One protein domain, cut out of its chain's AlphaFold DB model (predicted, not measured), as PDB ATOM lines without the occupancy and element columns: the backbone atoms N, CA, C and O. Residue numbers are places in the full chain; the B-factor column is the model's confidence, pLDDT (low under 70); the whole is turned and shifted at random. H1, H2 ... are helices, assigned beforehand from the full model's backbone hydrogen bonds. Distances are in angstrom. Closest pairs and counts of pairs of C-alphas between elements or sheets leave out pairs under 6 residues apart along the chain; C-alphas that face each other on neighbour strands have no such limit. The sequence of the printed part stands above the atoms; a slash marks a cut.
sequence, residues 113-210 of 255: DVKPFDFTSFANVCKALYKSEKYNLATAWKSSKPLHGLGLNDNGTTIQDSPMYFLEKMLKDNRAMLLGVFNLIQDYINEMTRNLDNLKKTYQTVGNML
ATOM      1  N   ASP A 113      -2.862  54.753 -34.432       66.62
ATOM      2  CA  ASP A 113      -3.788  53.644 -34.713       66.62
ATOM      3  C   ASP A 113      -3.049  52.317 -34.473       66.62
ATOM      4  O   ASP A 113      -2.472  51.703 -35.378       66.62
ATOM      5  N   VAL A 114      -2.934  51.949 -33.195       66.94
ATOM      6  CA  VAL A 114      -2.203  50.764 -32.751       66.94
ATOM      7  C   VAL A 114      -3.125  49.561 -32.853       66.94
ATOM      8  O   VAL A 114      -4.020  49.355 -32.032       66.94
ATOM      9  N   LYS A 115      -2.885  48.727 -33.863       69.69
ATOM     10  CA  LYS A 115      -3.514  47.410 -33.939       69.69
ATOM     11  C   LYS A 115      -2.959  46.503 -32.832       69.69
ATOM     12  O   LYS A 115      -1.774  46.610 -32.509       69.69
ATOM     13  N   PRO A 116      -3.777  45.591 -32.273       69.88
ATOM     14  CA  PRO A 116      -3.285  44.556 -31.371       69.88
ATOM     15  C   PRO A 116      -2.118  43.793 -32.000       69.88
ATOM     16  O   PRO A 116      -2.154  43.493 -33.196       69.88
ATOM     17  N   PHE A 117      -1.105  43.470 -31.196       70.25
ATOM     18  CA  PHE A 117       0.051  42.709 -31.663       70.25
ATOM     19  C   PHE A 117      -0.394  41.365 -32.249       70.25
ATOM     20  O   PHE A 117      -1.039  40.559 -31.570       70.25
ATOM     21  N   ASP A 118      -0.032  41.104 -33.505       74.81
ATOM     22  CA  ASP A 118      -0.349  39.834 -34.149       74.81
ATOM     23  C   ASP A 118       0.682  38.761 -33.772       74.81
ATOM     24  O   ASP A 118       1.712  38.570 -34.429       74.81
ATOM     25  N   PHE A 119       0.366  38.004 -32.720       77.31
ATOM     26  CA  PHE A 119       1.152  36.845 -32.297       77.31
ATOM     27  C   PHE A 119       1.268  35.767 -33.382       77.31
ATOM     28  O   PHE A 119       2.217  34.984 -33.355       77.31
ATOM     29  N   THR A 120       0.365  35.740 -34.365       82.94
ATOM     30  CA  THR A 120       0.455  34.831 -35.515       82.94
ATOM     31  C   THR A 120       1.651  35.191 -36.385       82.94
ATOM     32  O   THR A 120       2.424  34.315 -36.773       82.94
ATOM     33  N   SER A 121       1.855  36.481 -36.655       80.38
ATOM     34  CA  SER A 121       3.011  36.975 -37.405       80.38
ATOM     35  C   SER A 121       4.325  36.673 -36.686       80.38
ATOM     36  O   SER A 121       5.259  36.175 -37.315       80.38
ATOM     37  N   PHE A 122       4.380  36.848 -35.363       81.50
ATOM     38  CA  PHE A 122       5.545  36.445 -34.566       81.50
ATOM     39  C   PHE A 122       5.787  34.927 -34.601       81.50
ATOM     40  O   PHE A 122       6.903  34.469 -34.859       81.50
ATOM     41  N   ALA A 123       4.734  34.125 -34.424       86.00
ATOM     42  CA  ALA A 123       4.825  32.671 -34.508       86.00
ATOM     43  C   ALA A 123       5.320  32.205 -35.888       86.00
ATOM     44  O   ALA A 123       6.097  31.253 -35.972       86.00
ATOM     45  N   ASN A 124       4.931  32.895 -36.965       87.06
ATOM     46  CA  ASN A 124       5.410  32.619 -38.318       87.06
ATOM     47  C   ASN A 124       6.908  32.912 -38.477       87.06
ATOM     48  O   ASN A 124       7.600  32.113 -39.108       87.06
ATOM     49  N   VAL A 125       7.434  33.971 -37.849       89.50
ATOM     50  CA  VAL A 125       8.884  34.238 -37.796       89.50
ATOM     51  C   VAL A 125       9.613  33.090 -37.097       89.50
ATOM     52  O   VAL A 125      10.521  32.495 -37.677       89.50
ATOM     53  N   CYS A 126       9.188  32.714 -35.887       88.62
ATOM     54  CA  CYS A 126       9.800  31.611 -35.138       88.62
ATOM     55  C   CYS A 126       9.720  30.281 -35.897       88.62
ATOM     56  O   CYS A 126      10.688  29.520 -35.950       88.62
ATOM     57  N   LYS A 127       8.575  30.008 -36.534       89.75
ATOM     58  CA  LYS A 127       8.377  28.815 -37.358       89.75
ATOM     59  C   LYS A 127       9.315  28.815 -38.559       89.75
ATOM     60  O   LYS A 127       9.916  27.779 -38.823       89.75
ATOM     61  N   ALA A 128       9.469  29.934 -39.261       87.94
ATOM     62  CA  ALA A 128      10.369  30.039 -40.405       87.94
ATOM     63  C   ALA A 128      11.837  29.883 -39.989       87.94
ATOM     64  O   ALA A 128      12.579  29.163 -40.652       87.94
ATOM     65  N   LEU A 129      12.237  30.471 -38.856       89.31
ATOM     66  CA  LEU A 129      13.589  30.347 -38.299       89.31
ATOM     67  C   LEU A 129      13.999  28.893 -38.024       89.31
ATOM     68  O   LEU A 129      15.186  28.577 -38.114       89.31
ATOM     69  N   TYR A 130      13.036  28.022 -37.707       86.44
ATOM     70  CA  TYR A 130      13.284  26.620 -37.367       86.44
ATOM     71  C   TYR A 130      12.962  25.627 -38.496       86.44
ATOM     72  O   TYR A 130      13.724  24.692 -38.720       86.44
ATOM     73  N   LYS A 131      11.833  25.794 -39.196       80.38
ATOM     74  CA  LYS A 131      11.259  24.775 -40.099       80.38
ATOM     75  C   LYS A 131      11.546  24.986 -41.582       80.38
ATOM     76  O   LYS A 131      11.227  24.108 -42.374       80.38
ATOM     77  N   SER A 132      12.069  26.139 -41.982       75.69
ATOM     78  CA  SER A 132      12.382  26.383 -43.391       75.69
ATOM     79  C   SER A 132      13.561  25.509 -43.819       75.69
ATOM     80  O   SER A 132      14.616  25.551 -43.197       75.69
ATOM     81  N   GLU A 133      13.410  24.715 -44.877       74.62
ATOM     82  CA  GLU A 133      14.462  23.788 -45.326       74.62
ATOM     83  C   GLU A 133      15.678  24.520 -45.912       74.62
ATOM     84  O   GLU A 133      16.814  24.077 -45.757       74.62
ATOM     85  N   LYS A 134      15.443  25.668 -46.560       83.31
ATOM     86  CA  LYS A 134      16.471  26.413 -47.297       83.31
ATOM     87  C   LYS A 134      17.047  27.597 -46.517       83.31
ATOM     88  O   LYS A 134      18.244  27.856 -46.610       83.31
ATOM     89  N   TYR A 135      16.220  28.297 -45.741       88.25
ATOM     90  CA  TYR A 135      16.608  29.515 -45.017       88.25
ATOM     91  C   TYR A 135      16.210  29.411 -43.549       88.25
ATOM     92  O   TYR A 135      15.047  29.606 -43.226       88.25
ATOM     93  N   ASN A 136      17.146  29.103 -42.659       89.12
ATOM     94  CA  ASN A 136      16.872  28.868 -41.242       89.12
ATOM     95  C   ASN A 136      18.097  29.217 -40.384       89.12
ATOM     96  O   ASN A 136      19.171  29.530 -40.906       89.12
ATOM     97  N   LEU A 137      17.947  29.132 -39.061       89.38
ATOM     98  CA  LEU A 137      19.032  29.381 -38.105       89.38
ATOM     99  C   LEU A 137      20.270  28.506 -38.348       89.38
ATOM    100  O   LEU A 137      21.388  29.001 -38.245       89.38
ATOM    101  N   ALA A 138      20.101  27.231 -38.701       86.81
ATOM    102  CA  ALA A 138      21.223  26.326 -38.953       86.81
ATOM    103  C   ALA A 138      21.989  26.690 -40.238       86.81
ATOM    104  O   ALA A 138      23.217  26.605 -40.264       86.81
ATOM    105  N   THR A 139      21.290  27.128 -41.287       86.62
ATOM    106  CA  THR A 139      21.891  27.641 -42.526       86.62
ATOM    107  C   THR A 139      22.600  28.970 -42.275       86.62
ATOM    108  O   THR A 139      23.724  29.162 -42.731       86.62
ATOM    109  N   ALA A 140      21.984  29.869 -41.504       89.12
ATOM    110  CA  ALA A 140      22.574  31.144 -41.106       89.12
ATOM    111  C   ALA A 140      23.857  30.964 -40.290       89.12
ATOM    112  O   ALA A 140      24.859  31.610 -40.578       89.12
ATOM    113  N   TRP A 141      23.848  30.041 -39.328       87.94
ATOM    114  CA  TRP A 141      24.997  29.749 -38.470       87.94
ATOM    115  C   TRP A 141      26.208  29.206 -39.241       87.94
ATOM    116  O   TRP A 141      27.351  29.433 -38.856       87.94
ATOM    117  N   LYS A 142      25.963  28.491 -40.343       86.38
ATOM    118  CA  LYS A 142      27.008  27.910 -41.202       86.38
ATOM    119  C   LYS A 142      27.462  28.845 -42.327       86.38
ATOM    120  O   LYS A 142      28.391  28.506 -43.057       86.38
ATOM    121  N   SER A 143      26.802  29.987 -42.502       85.50
ATOM    122  CA  SER A 143      27.067  30.933 -43.585       85.50
ATOM    123  C   SER A 143      28.084  31.994 -43.164       85.50
ATOM    124  O   SER A 143      28.022  32.522 -42.057       85.50
ATOM    125  N   SER A 144      28.961  32.399 -44.088       85.56
ATOM    126  CA  SER A 144      29.813  33.588 -43.922       85.56
ATOM    127  C   SER A 144      29.013  34.899 -43.914       85.56
ATOM    128  O   SER A 144      29.498  35.919 -43.432       85.56
ATOM    129  N   LYS A 145      27.771  34.866 -44.416       86.50
ATOM    130  CA  LYS A 145      26.777  35.941 -44.333       86.50
ATOM    131  C   LYS A 145      25.520  35.408 -43.627       86.50
ATOM    132  O   LYS A 145      24.626  34.883 -44.300       86.50
ATOM    133  N   PRO A 146      25.415  35.514 -42.291       85.38
ATOM    134  CA  PRO A 146      24.321  34.899 -41.534       85.38
ATOM    135  C   PRO A 146      22.926  35.360 -41.972       85.38
ATOM    136  O   PRO A 146      22.022  34.543 -42.117       85.38
ATOM    137  N   LEU A 147      22.762  36.647 -42.295       89.38
ATOM    138  CA  LEU A 147      21.480  37.198 -42.754       89.38
ATOM    139  C   LEU A 147      21.044  36.641 -44.118       89.38
ATOM    140  O   LEU A 147      19.852  36.464 -44.357       89.38
ATOM    141  N   HIS A 148      21.991  36.274 -44.986       90.94
ATOM    142  CA  HIS A 148      21.674  35.594 -46.247       90.94
ATOM    143  C   HIS A 148      21.141  34.185 -46.003       90.94
ATOM    144  O   HIS A 148      20.210  33.745 -46.673       90.94
ATOM    145  N   GLY A 149      21.683  33.492 -44.995       87.25
ATOM    146  CA  GLY A 149      21.159  32.200 -44.552       87.25
ATOM    147  C   GLY A 149      19.747  32.284 -43.961       87.25
ATOM    148  O   GLY A 149      19.072  31.263 -43.868       87.25
ATOM    149  N   LEU A 150      19.275  33.492 -43.632       91.38
ATOM    150  CA  LEU A 150      17.898  33.789 -43.223       91.38
ATOM    151  C   LEU A 150      17.028  34.351 -44.364       91.38
ATOM    152  O   LEU A 150      15.854  34.639 -44.139       91.38
ATOM    153  N   GLY A 151      17.572  34.475 -45.578       90.44
ATOM    154  CA  GLY A 151      16.846  34.930 -46.767       90.44
ATOM    155  C   GLY A 151      16.906  36.435 -47.038       90.44
ATOM    156  O   GLY A 151      15.983  36.970 -47.647       90.44
ATOM    157  N   LEU A 152      17.966  37.122 -46.600       93.12
ATOM    158  CA  LEU A 152      18.275  38.492 -47.029       93.12
ATOM    159  C   LEU A 152      19.133  38.488 -48.305       93.12
ATOM    160  O   LEU A 152      20.151  37.801 -48.363       93.12
ATOM    161  N   ASN A 153      18.742  39.272 -49.309       92.19
ATOM    162  CA  ASN A 153      19.531  39.495 -50.523       92.19
ATOM    163  C   ASN A 153      20.558  40.627 -50.326       92.19
ATOM    164  O   ASN A 153      20.364  41.507 -49.489       92.19
ATOM    165  N   ASP A 154      21.604  40.678 -51.163       89.50
ATOM    166  CA  ASP A 154      22.619  41.754 -51.112       89.50
ATOM    167  C   ASP A 154      22.023  43.157 -51.357       89.50
ATOM    168  O   ASP A 154      22.555  44.152 -50.877       89.50
ATOM    169  N   ASN A 155      20.901  43.248 -52.081       88.69
ATOM    170  CA  ASN A 155      20.185  44.506 -52.324       88.69
ATOM    171  C   ASN A 155      19.240  44.911 -51.171       88.69
ATOM    172  O   ASN A 155      18.468  45.856 -51.323       88.69
ATOM    173  N   GLY A 156      19.247  44.177 -50.051       82.19
ATOM    174  CA  GLY A 156      18.411  44.442 -48.877       82.19
ATOM    175  C   GLY A 156      16.964  43.950 -48.980       82.19
ATOM    176  O   GLY A 156      16.205  44.111 -48.027       82.19
ATOM    177  N   THR A 157      16.565  43.336 -50.097       92.06
ATOM    178  CA  THR A 157      15.234  42.721 -50.232       92.06
ATOM    179  C   THR A 157      15.176  41.353 -49.557       92.06
ATOM    180  O   THR A 157      16.194  40.670 -49.409       92.06
ATOM    181  N   THR A 158      13.976  40.936 -49.159       93.81
ATOM    182  CA  THR A 158      13.748  39.640 -48.517       93.81
ATOM    183  C   THR A 158      13.278  38.600 -49.532       93.81
ATOM    184  O   THR A 158      12.547  38.896 -50.479       93.81
ATOM    185  N   ILE A 159      13.728  37.357 -49.363       92.44
ATOM    186  CA  ILE A 159      13.274  36.223 -50.169       92.44
ATOM    187  C   ILE A 159      11.924  35.758 -49.627       92.44
ATOM    188  O   ILE A 159      11.786  35.555 -48.421       92.44
ATOM    189  N   GLN A 160      10.943  35.564 -50.506       90.81
ATOM    190  CA  GLN A 160       9.602  35.121 -50.126       90.81
ATOM    191  C   GLN A 160       9.637  33.845 -49.265       90.81
ATOM    192  O   GLN A 160      10.456  32.955 -49.495       90.81
ATOM    193  N   ASP A 161       8.768  33.789 -48.251       88.38
ATOM    194  CA  ASP A 161       8.639  32.689 -47.281       88.38
ATOM    195  C   ASP A 161       9.907  32.370 -46.462       88.38
ATOM    196  O   ASP A 161       9.969  31.370 -45.741       88.38
ATOM    197  N   SER A 162      10.921  33.237 -46.511       91.31
ATOM    198  CA  SER A 162      12.094  33.153 -45.640       91.31
ATOM    199  C   SER A 162      11.833  33.757 -44.251       91.31
ATOM    200  O   SER A 162      10.913  34.566 -44.082       91.31
ATOM    201  N   PRO A 163      12.667  33.440 -43.241       91.81
ATOM    202  CA  PRO A 163      12.634  34.123 -41.951       91.81
ATOM    203  C   PRO A 163      12.651  35.651 -42.064       91.81
ATOM    204  O   PRO A 163      11.897  36.321 -41.362       91.81
ATOM    205  N   MET A 164      13.459  36.204 -42.977       92.44
ATOM    206  CA  MET A 164      13.533  37.651 -43.186       92.44
ATOM    207  C   MET A 164      12.256  38.233 -43.798       92.44
ATOM    208  O   MET A 164      11.873  39.339 -43.428       92.44
ATOM    209  N   TYR A 165      11.553  37.491 -44.660       92.06
ATOM    210  CA  TYR A 165      10.255  37.912 -45.201       92.06
ATOM    211  C   TYR A 165       9.182  38.007 -44.112       92.06
ATOM    212  O   TYR A 165       8.476  39.012 -44.011       92.06
ATOM    213  N   PHE A 166       9.083  36.993 -43.247       88.81
ATOM    214  CA  PHE A 166       8.139  37.036 -42.128       88.81
ATOM    215  C   PHE A 166       8.515  38.106 -41.102       88.81
ATOM    216  O   PHE A 166       7.622  38.744 -40.547       88.81
ATOM    217  N   LEU A 167       9.814  38.341 -40.882       89.56
ATOM    218  CA  LEU A 167      10.285  39.414 -40.011       89.56
ATOM    219  C   LEU A 167       9.893  40.782 -40.577       89.56
ATOM    220  O   LEU A 167       9.313  41.588 -39.860       89.56
ATOM    221  N   GLU A 168      10.138  41.032 -41.864       89.75
ATOM    222  CA  GLU A 168       9.731  42.270 -42.533       89.75
ATOM    223  C   GLU A 168       8.219  42.499 -42.426       89.75
ATOM    224  O   GLU A 168       7.779  43.601 -42.093       89.75
ATOM    225  N   LYS A 169       7.418  41.455 -42.666       87.75
ATOM    226  CA  LYS A 169       5.962  41.520 -42.530       87.75
ATOM    227  C   LYS A 169       5.542  41.852 -41.096       87.75
ATOM    228  O   LYS A 169       4.786  42.794 -40.896       87.75
ATOM    229  N   MET A 170       6.105  41.163 -40.102       86.31
ATOM    230  CA  MET A 170       5.849  41.439 -38.686       86.31
ATOM    231  C   MET A 170       6.200  42.889 -38.319       86.31
ATOM    232  O   MET A 170       5.426  43.548 -37.628       86.31
ATOM    233  N   LEU A 171       7.337  43.408 -38.790       85.19
ATOM    234  CA  LEU A 171       7.753  44.789 -38.527       85.19
ATOM    235  C   LEU A 171       6.800  45.810 -39.168       85.19
ATOM    236  O   LEU A 171       6.498  46.829 -38.550       85.19
ATOM    237  N   LYS A 172       6.302  45.543 -40.383       83.94
ATOM    238  CA  LYS A 172       5.310  46.398 -41.058       83.94
ATOM    239  C   LYS A 172       3.966  46.378 -40.337       83.94
ATOM    240  O   LYS A 172       3.410  47.443 -40.072       83.94
ATOM    241  N   ASP A 173       3.488  45.191 -39.983       82.50
ATOM    242  CA  ASP A 173       2.188  44.996 -39.341       82.50
ATOM    243  C   ASP A 173       2.155  45.605 -37.929       82.50
ATOM    244  O   ASP A 173       1.125  46.119 -37.500       82.50
ATOM    245  N   ASN A 174       3.303  45.643 -37.240       80.12
ATOM    246  CA  ASN A 174       3.444  46.187 -35.885       80.12
ATOM    247  C   ASN A 174       4.159  47.551 -35.844       80.12
ATOM    248  O   ASN A 174       4.628  47.972 -34.786       80.12
ATOM    249  N   ARG A 175       4.254  48.267 -36.974       80.00
ATOM    250  CA  ARG A 175       5.038  49.512 -37.084       80.00
ATOM    251  C   ARG A 175       4.660  50.555 -36.030       80.00
ATOM    252  O   ARG A 175       5.551  51.155 -35.443       80.00
ATOM    253  N   ALA A 176       3.367  50.775 -35.799       76.00
ATOM    254  CA  ALA A 176       2.885  51.754 -34.823       76.00
ATOM    255  C   ALA A 176       3.333  51.403 -33.394       76.00
ATOM    256  O   ALA A 176       3.856  52.255 -32.683       76.00
ATOM    257  N   MET A 177       3.217  50.127 -33.020       79.19
ATOM    258  CA  MET A 177       3.679  49.626 -31.727       79.19
ATOM    259  C   MET A 177       5.199  49.773 -31.578       79.19
ATOM    260  O   MET A 177       5.671  50.253 -30.554       79.19
ATOM    261  N   LEU A 178       5.967  49.407 -32.608       77.56
ATOM    262  CA  LEU A 178       7.429  49.529 -32.599       77.56
ATOM    263  C   LEU A 178       7.883  50.987 -32.502       77.56
ATOM    264  O   LEU A 178       8.815  51.281 -31.762       77.56
ATOM    265  N   LEU A 179       7.211  51.903 -33.203       77.88
ATOM    266  CA  LEU A 179       7.451  53.340 -33.062       77.88
ATOM    267  C   LEU A 179       7.156  53.820 -31.637       77.88
ATOM    268  O   LEU A 179       7.956  54.570 -31.094       77.88
ATOM    269  N   GLY A 180       6.085  53.338 -31.002       78.75
ATOM    270  CA  GLY A 180       5.811  53.631 -29.592       78.75
ATOM    271  C   GLY A 180       6.883  53.095 -28.640       78.75
ATOM    272  O   GLY A 180       7.280  53.801 -27.716       78.75
ATOM    273  N   VAL A 181       7.424  51.894 -28.890       80.00
ATOM    274  CA  VAL A 181       8.582  51.371 -28.138       80.00
ATOM    275  C   VAL A 181       9.806  52.272 -28.332       80.00
ATOM    276  O   VAL A 181      10.480  52.599 -27.360       80.00
ATOM    277  N   PHE A 182      10.103  52.693 -29.564       77.94
ATOM    278  CA  PHE A 182      11.245  53.575 -29.828       77.94
ATOM    279  C   PHE A 182      11.083  54.951 -29.182       77.94
ATOM    280  O   PHE A 182      12.045  55.449 -28.603       77.94
ATOM    281  N   ASN A 183       9.883  55.530 -29.230       80.50
ATOM    282  CA  ASN A 183       9.576  56.792 -28.561       80.50
ATOM    283  C   ASN A 183       9.753  56.661 -27.046       80.50
ATOM    284  O   ASN A 183      10.450  57.472 -26.451       80.50
ATOM    285  N   LEU A 184       9.240  55.581 -26.450       83.44
ATOM    286  CA  LEU A 184       9.424  55.292 -25.028       83.44
ATOM    287  C   LEU A 184      10.910  55.202 -24.644       83.44
ATOM    288  O   LEU A 184      11.348  55.804 -23.665       83.44
ATOM    289  N   ILE A 185      11.707  54.462 -25.425       81.81
ATOM    290  CA  ILE A 185      13.156  54.355 -25.200       81.81
ATOM    291  C   ILE A 185      13.817  55.733 -25.312       81.81
ATOM    292  O   ILE A 185      14.668  56.075 -24.492       81.81
ATOM    293  N   GLN A 186      13.431  56.528 -26.310       82.00
ATOM    294  CA  GLN A 186      13.959  57.873 -26.498       82.00
ATOM    295  C   GLN A 186      13.608  58.787 -25.318       82.00
ATOM    296  O   GLN A 186      14.469  59.539 -24.861       82.00
ATOM    297  N   ASP A 187      12.389  58.700 -24.792       86.00
ATOM    298  CA  ASP A 187      11.949  59.468 -23.628       86.00
ATOM    299  C   ASP A 187      12.744  59.093 -22.380       86.00
ATOM    300  O   ASP A 187      13.226  59.978 -21.671       86.00
ATOM    301  N   TYR A 188      13.007  57.802 -22.167       86.31
ATOM    302  CA  TYR A 188      13.873  57.346 -21.078       86.31
ATOM    303  C   TYR A 188      15.308  57.847 -21.223       86.31
ATOM    304  O   TYR A 188      15.891  58.314 -20.247       86.31
ATOM    305  N   ILE A 189      15.878  57.801 -22.431       83.56
ATOM    306  CA  ILE A 189      17.212  58.361 -22.692       83.56
ATOM    307  C   ILE A 189      17.218  59.859 -22.376       83.56
ATOM    308  O   ILE A 189      18.113  60.331 -21.677       83.56
ATOM    309  N   ASN A 190      16.209  60.600 -22.834       87.38
ATOM    310  CA  ASN A 190      16.093  62.036 -22.593       87.38
ATOM    311  C   ASN A 190      15.976  62.356 -21.094       87.38
ATOM    312  O   ASN A 190      16.608  63.299 -20.615       87.38
ATOM    313  N   GLU A 191      15.188  61.583 -20.347       88.56
ATOM    314  CA  GLU A 191      15.047  61.719 -18.897       88.56
ATOM    315  C   GLU A 191      16.380  61.452 -18.182       88.56
ATOM    316  O   GLU A 191      16.838  62.273 -17.385       88.56
ATOM    317  N   MET A 192      17.062  60.360 -18.535       84.81
ATOM    318  CA  MET A 192      18.385  60.023 -18.006       84.81
ATOM    319  C   MET A 192      19.420  61.117 -18.303       84.81
ATOM    320  O   MET A 192      20.174  61.505 -17.411       84.81
ATOM    321  N   THR A 193      19.449  61.656 -19.526       85.62
ATOM    322  CA  THR A 193      20.344  62.762 -19.892       85.62
ATOM    323  C   THR A 193      20.057  64.008 -19.058       85.62
ATOM    324  O   THR A 193      20.986  64.590 -18.503       85.62
ATOM    325  N   ARG A 194      18.783  64.387 -18.887       89.06
ATOM    326  CA  ARG A 194      18.401  65.530 -18.037       89.06
ATOM    327  C   ARG A 194      18.832  65.331 -16.587       89.06
ATOM    328  O   ARG A 194      19.326  66.270 -15.963       89.06
ATOM    329  N   ASN A 195      18.675  64.123 -16.053       84.81
ATOM    330  CA  ASN A 195      19.096  63.798 -14.692       84.81
ATOM    331  C   ASN A 195      20.617  63.902 -14.530       84.81
ATOM    332  O   ASN A 195      21.085  64.486 -13.552       84.81
ATOM    333  N   LEU A 196      21.390  63.418 -15.507       84.19
ATOM    334  CA  LEU A 196      22.848  63.568 -15.525       84.19
ATOM    335  C   LEU A 196      23.280  65.034 -15.630       84.19
ATOM    336  O   LEU A 196      24.181  65.457 -14.908       84.19
ATOM    337  N   ASP A 197      22.622  65.825 -16.475       86.94
ATOM    338  CA  ASP A 197      22.903  67.256 -16.604       86.94
ATOM    339  C   ASP A 197      22.610  68.007 -15.301       86.94
ATOM    340  O   ASP A 197      23.397  68.856 -14.877       86.94
ATOM    341  N   ASN A 198      21.506  67.675 -14.629       86.94
ATOM    342  CA  ASN A 198      21.174  68.234 -13.322       86.94
ATOM    343  C   ASN A 198      22.200  67.828 -12.262       86.94
ATOM    344  O   ASN A 198      22.660  68.680 -11.506       86.94
ATOM    345  N   LEU A 199      22.620  66.560 -12.236       82.69
ATOM    346  CA  LEU A 199      23.654  66.087 -11.320       82.69
ATOM    347  C   LEU A 199      24.984  66.814 -11.560       82.69
ATOM    348  O   LEU A 199      25.621  67.263 -10.609       82.69
ATOM    349  N   LYS A 200      25.370  67.003 -12.826       83.31
ATOM    350  CA  LYS A 200      26.564  67.761 -13.210       83.31
ATOM    351  C   LYS A 200      26.478  69.217 -12.758       83.31
ATOM    352  O   LYS A 200      27.451  69.727 -12.212       83.31
ATOM    353  N   LYS A 201      25.327  69.874 -12.935       88.12
ATOM    354  CA  LYS A 201      25.101  71.246 -12.448       88.12
ATOM    355  C   LYS A 201      25.193  71.330 -10.930       88.12
ATOM    356  O   LYS A 201      25.847  72.235 -10.420       88.12
ATOM    357  N   THR A 202      24.581  70.394 -10.210       83.81
ATOM    358  CA  THR A 202      24.662  70.333  -8.746       83.81
ATOM    359  C   THR A 202      26.101  70.114  -8.295       83.81
ATOM    360  O   THR A 202      26.581  70.845  -7.438       83.81
ATOM    361  N   TYR A 203      26.821  69.183  -8.922       80.44
ATOM    362  CA  TYR A 203      28.234  68.937  -8.643       80.44
ATOM    363  C   TYR A 203      29.094  70.178  -8.903       80.44
ATOM    364  O   TYR A 203      29.895  70.548  -8.055       80.44
ATOM    365  N   GLN A 204      28.898  70.861 -10.032       83.62
ATOM    366  CA  GLN A 204      29.586  72.120 -10.335       83.62
ATOM    367  C   GLN A 204      29.236  73.218  -9.331       83.62
ATOM    368  O   GLN A 204      30.112  73.965  -8.919       83.62
ATOM    369  N   THR A 205      27.975  73.309  -8.909       85.12
ATOM    370  CA  THR A 205      27.529  74.296  -7.918       85.12
ATOM    371  C   THR A 205      28.198  74.047  -6.573       85.12
ATOM    372  O   THR A 205      28.785  74.965  -6.014       85.12
ATOM    373  N   VAL A 206      28.174  72.802  -6.087       79.44
ATOM    374  CA  VAL A 206      28.865  72.410  -4.853       79.44
ATOM    375  C   VAL A 206      30.368  72.641  -4.993       79.44
ATOM    376  O   VAL A 206      30.955  73.265  -4.123       79.44
ATOM    377  N   GLY A 207      30.980  72.224  -6.102       77.06
ATOM    378  CA  GLY A 207      32.400  72.442  -6.374       77.06
ATOM    379  C   GLY A 207      32.794  73.920  -6.375       77.06
ATOM    380  O   GLY A 207      33.815  74.270  -5.805       77.06
ATOM    381  N   ASN A 208      31.958  74.797  -6.934       80.19
ATOM    382  CA  ASN A 208      32.186  76.244  -6.931       80.19
ATOM    383  C   ASN A 208      31.953  76.891  -5.556       80.19
ATOM    384  O   ASN A 208      32.455  77.983  -5.309       80.19
ATOM    385  N   MET A 209      31.171  76.257  -4.676       81.00
ATOM    386  CA  MET A 209      30.997  76.692  -3.284       81.00
ATOM    387  C   MET A 209      32.153  76.250  -2.379       81.00
ATOM    388  O   MET A 209      32.255  76.735  -1.253       81.00
ATOM    389  N   LEU A 210      32.988  75.314  -2.839       82.50
ATOM    390  CA  LEU A 210      34.176  74.871  -2.127       82.50
ATOM    391  C   LEU A 210      35.347  75.785  -2.489       82.50
ATOM    392  O   LEU A 210      35.848  75.751  -3.609       82.50
TER     393      LEU A 210
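Overview. This is residues 113 to 210 of the 255 residues of an uncharacterized protein of Spiroplasma helicoides (UniProt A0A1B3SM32). One long straight helix, H5, sticks out from a small head in which H1 and H4 run side by side, with short H2 and H3 beyond the pair's far end. The 98 printed residues include five named helices, H1 to H5 in order, and no named strand: all helix. The whole is extended, with a radius of gyration of the C-alphas of 21.7 A and spans of 70 by 38 by 23 A.

Arrangement. H1, residues 119 to 131, touches H4, residues 163 to 173, at a shallow tilt of 8 degrees, opposite ways; the closest C-alphas, of Ala 128 and Pro 163, are 4.9 A apart. H2, residues 137 to 142, touches H3, residues 146 to 149; the closest C-alphas, of Ala 140 and Gly 149, are 3.9 A apart. H5, residues 175 to 209, touches no helix and is about perpendicular to H4, at 78 degrees. Every O i to N i+4 pair is within hydrogen-bond range in H1, H2, H4 and H5; H3 is too short for one.

Along the chain. H1, 17.6 A long, begins at C-alpha 119 (1.152, 36.845, -32.297). H5, 50.5 A long, ends at C-alpha 209 (30.997, 76.692, -3.284).

Size, cuts and confidence. Residues 181 to 210 stand free. The printed part has no cut; H3 to H4 is a long link. Residues 113 to 116 have pLDDT under 70.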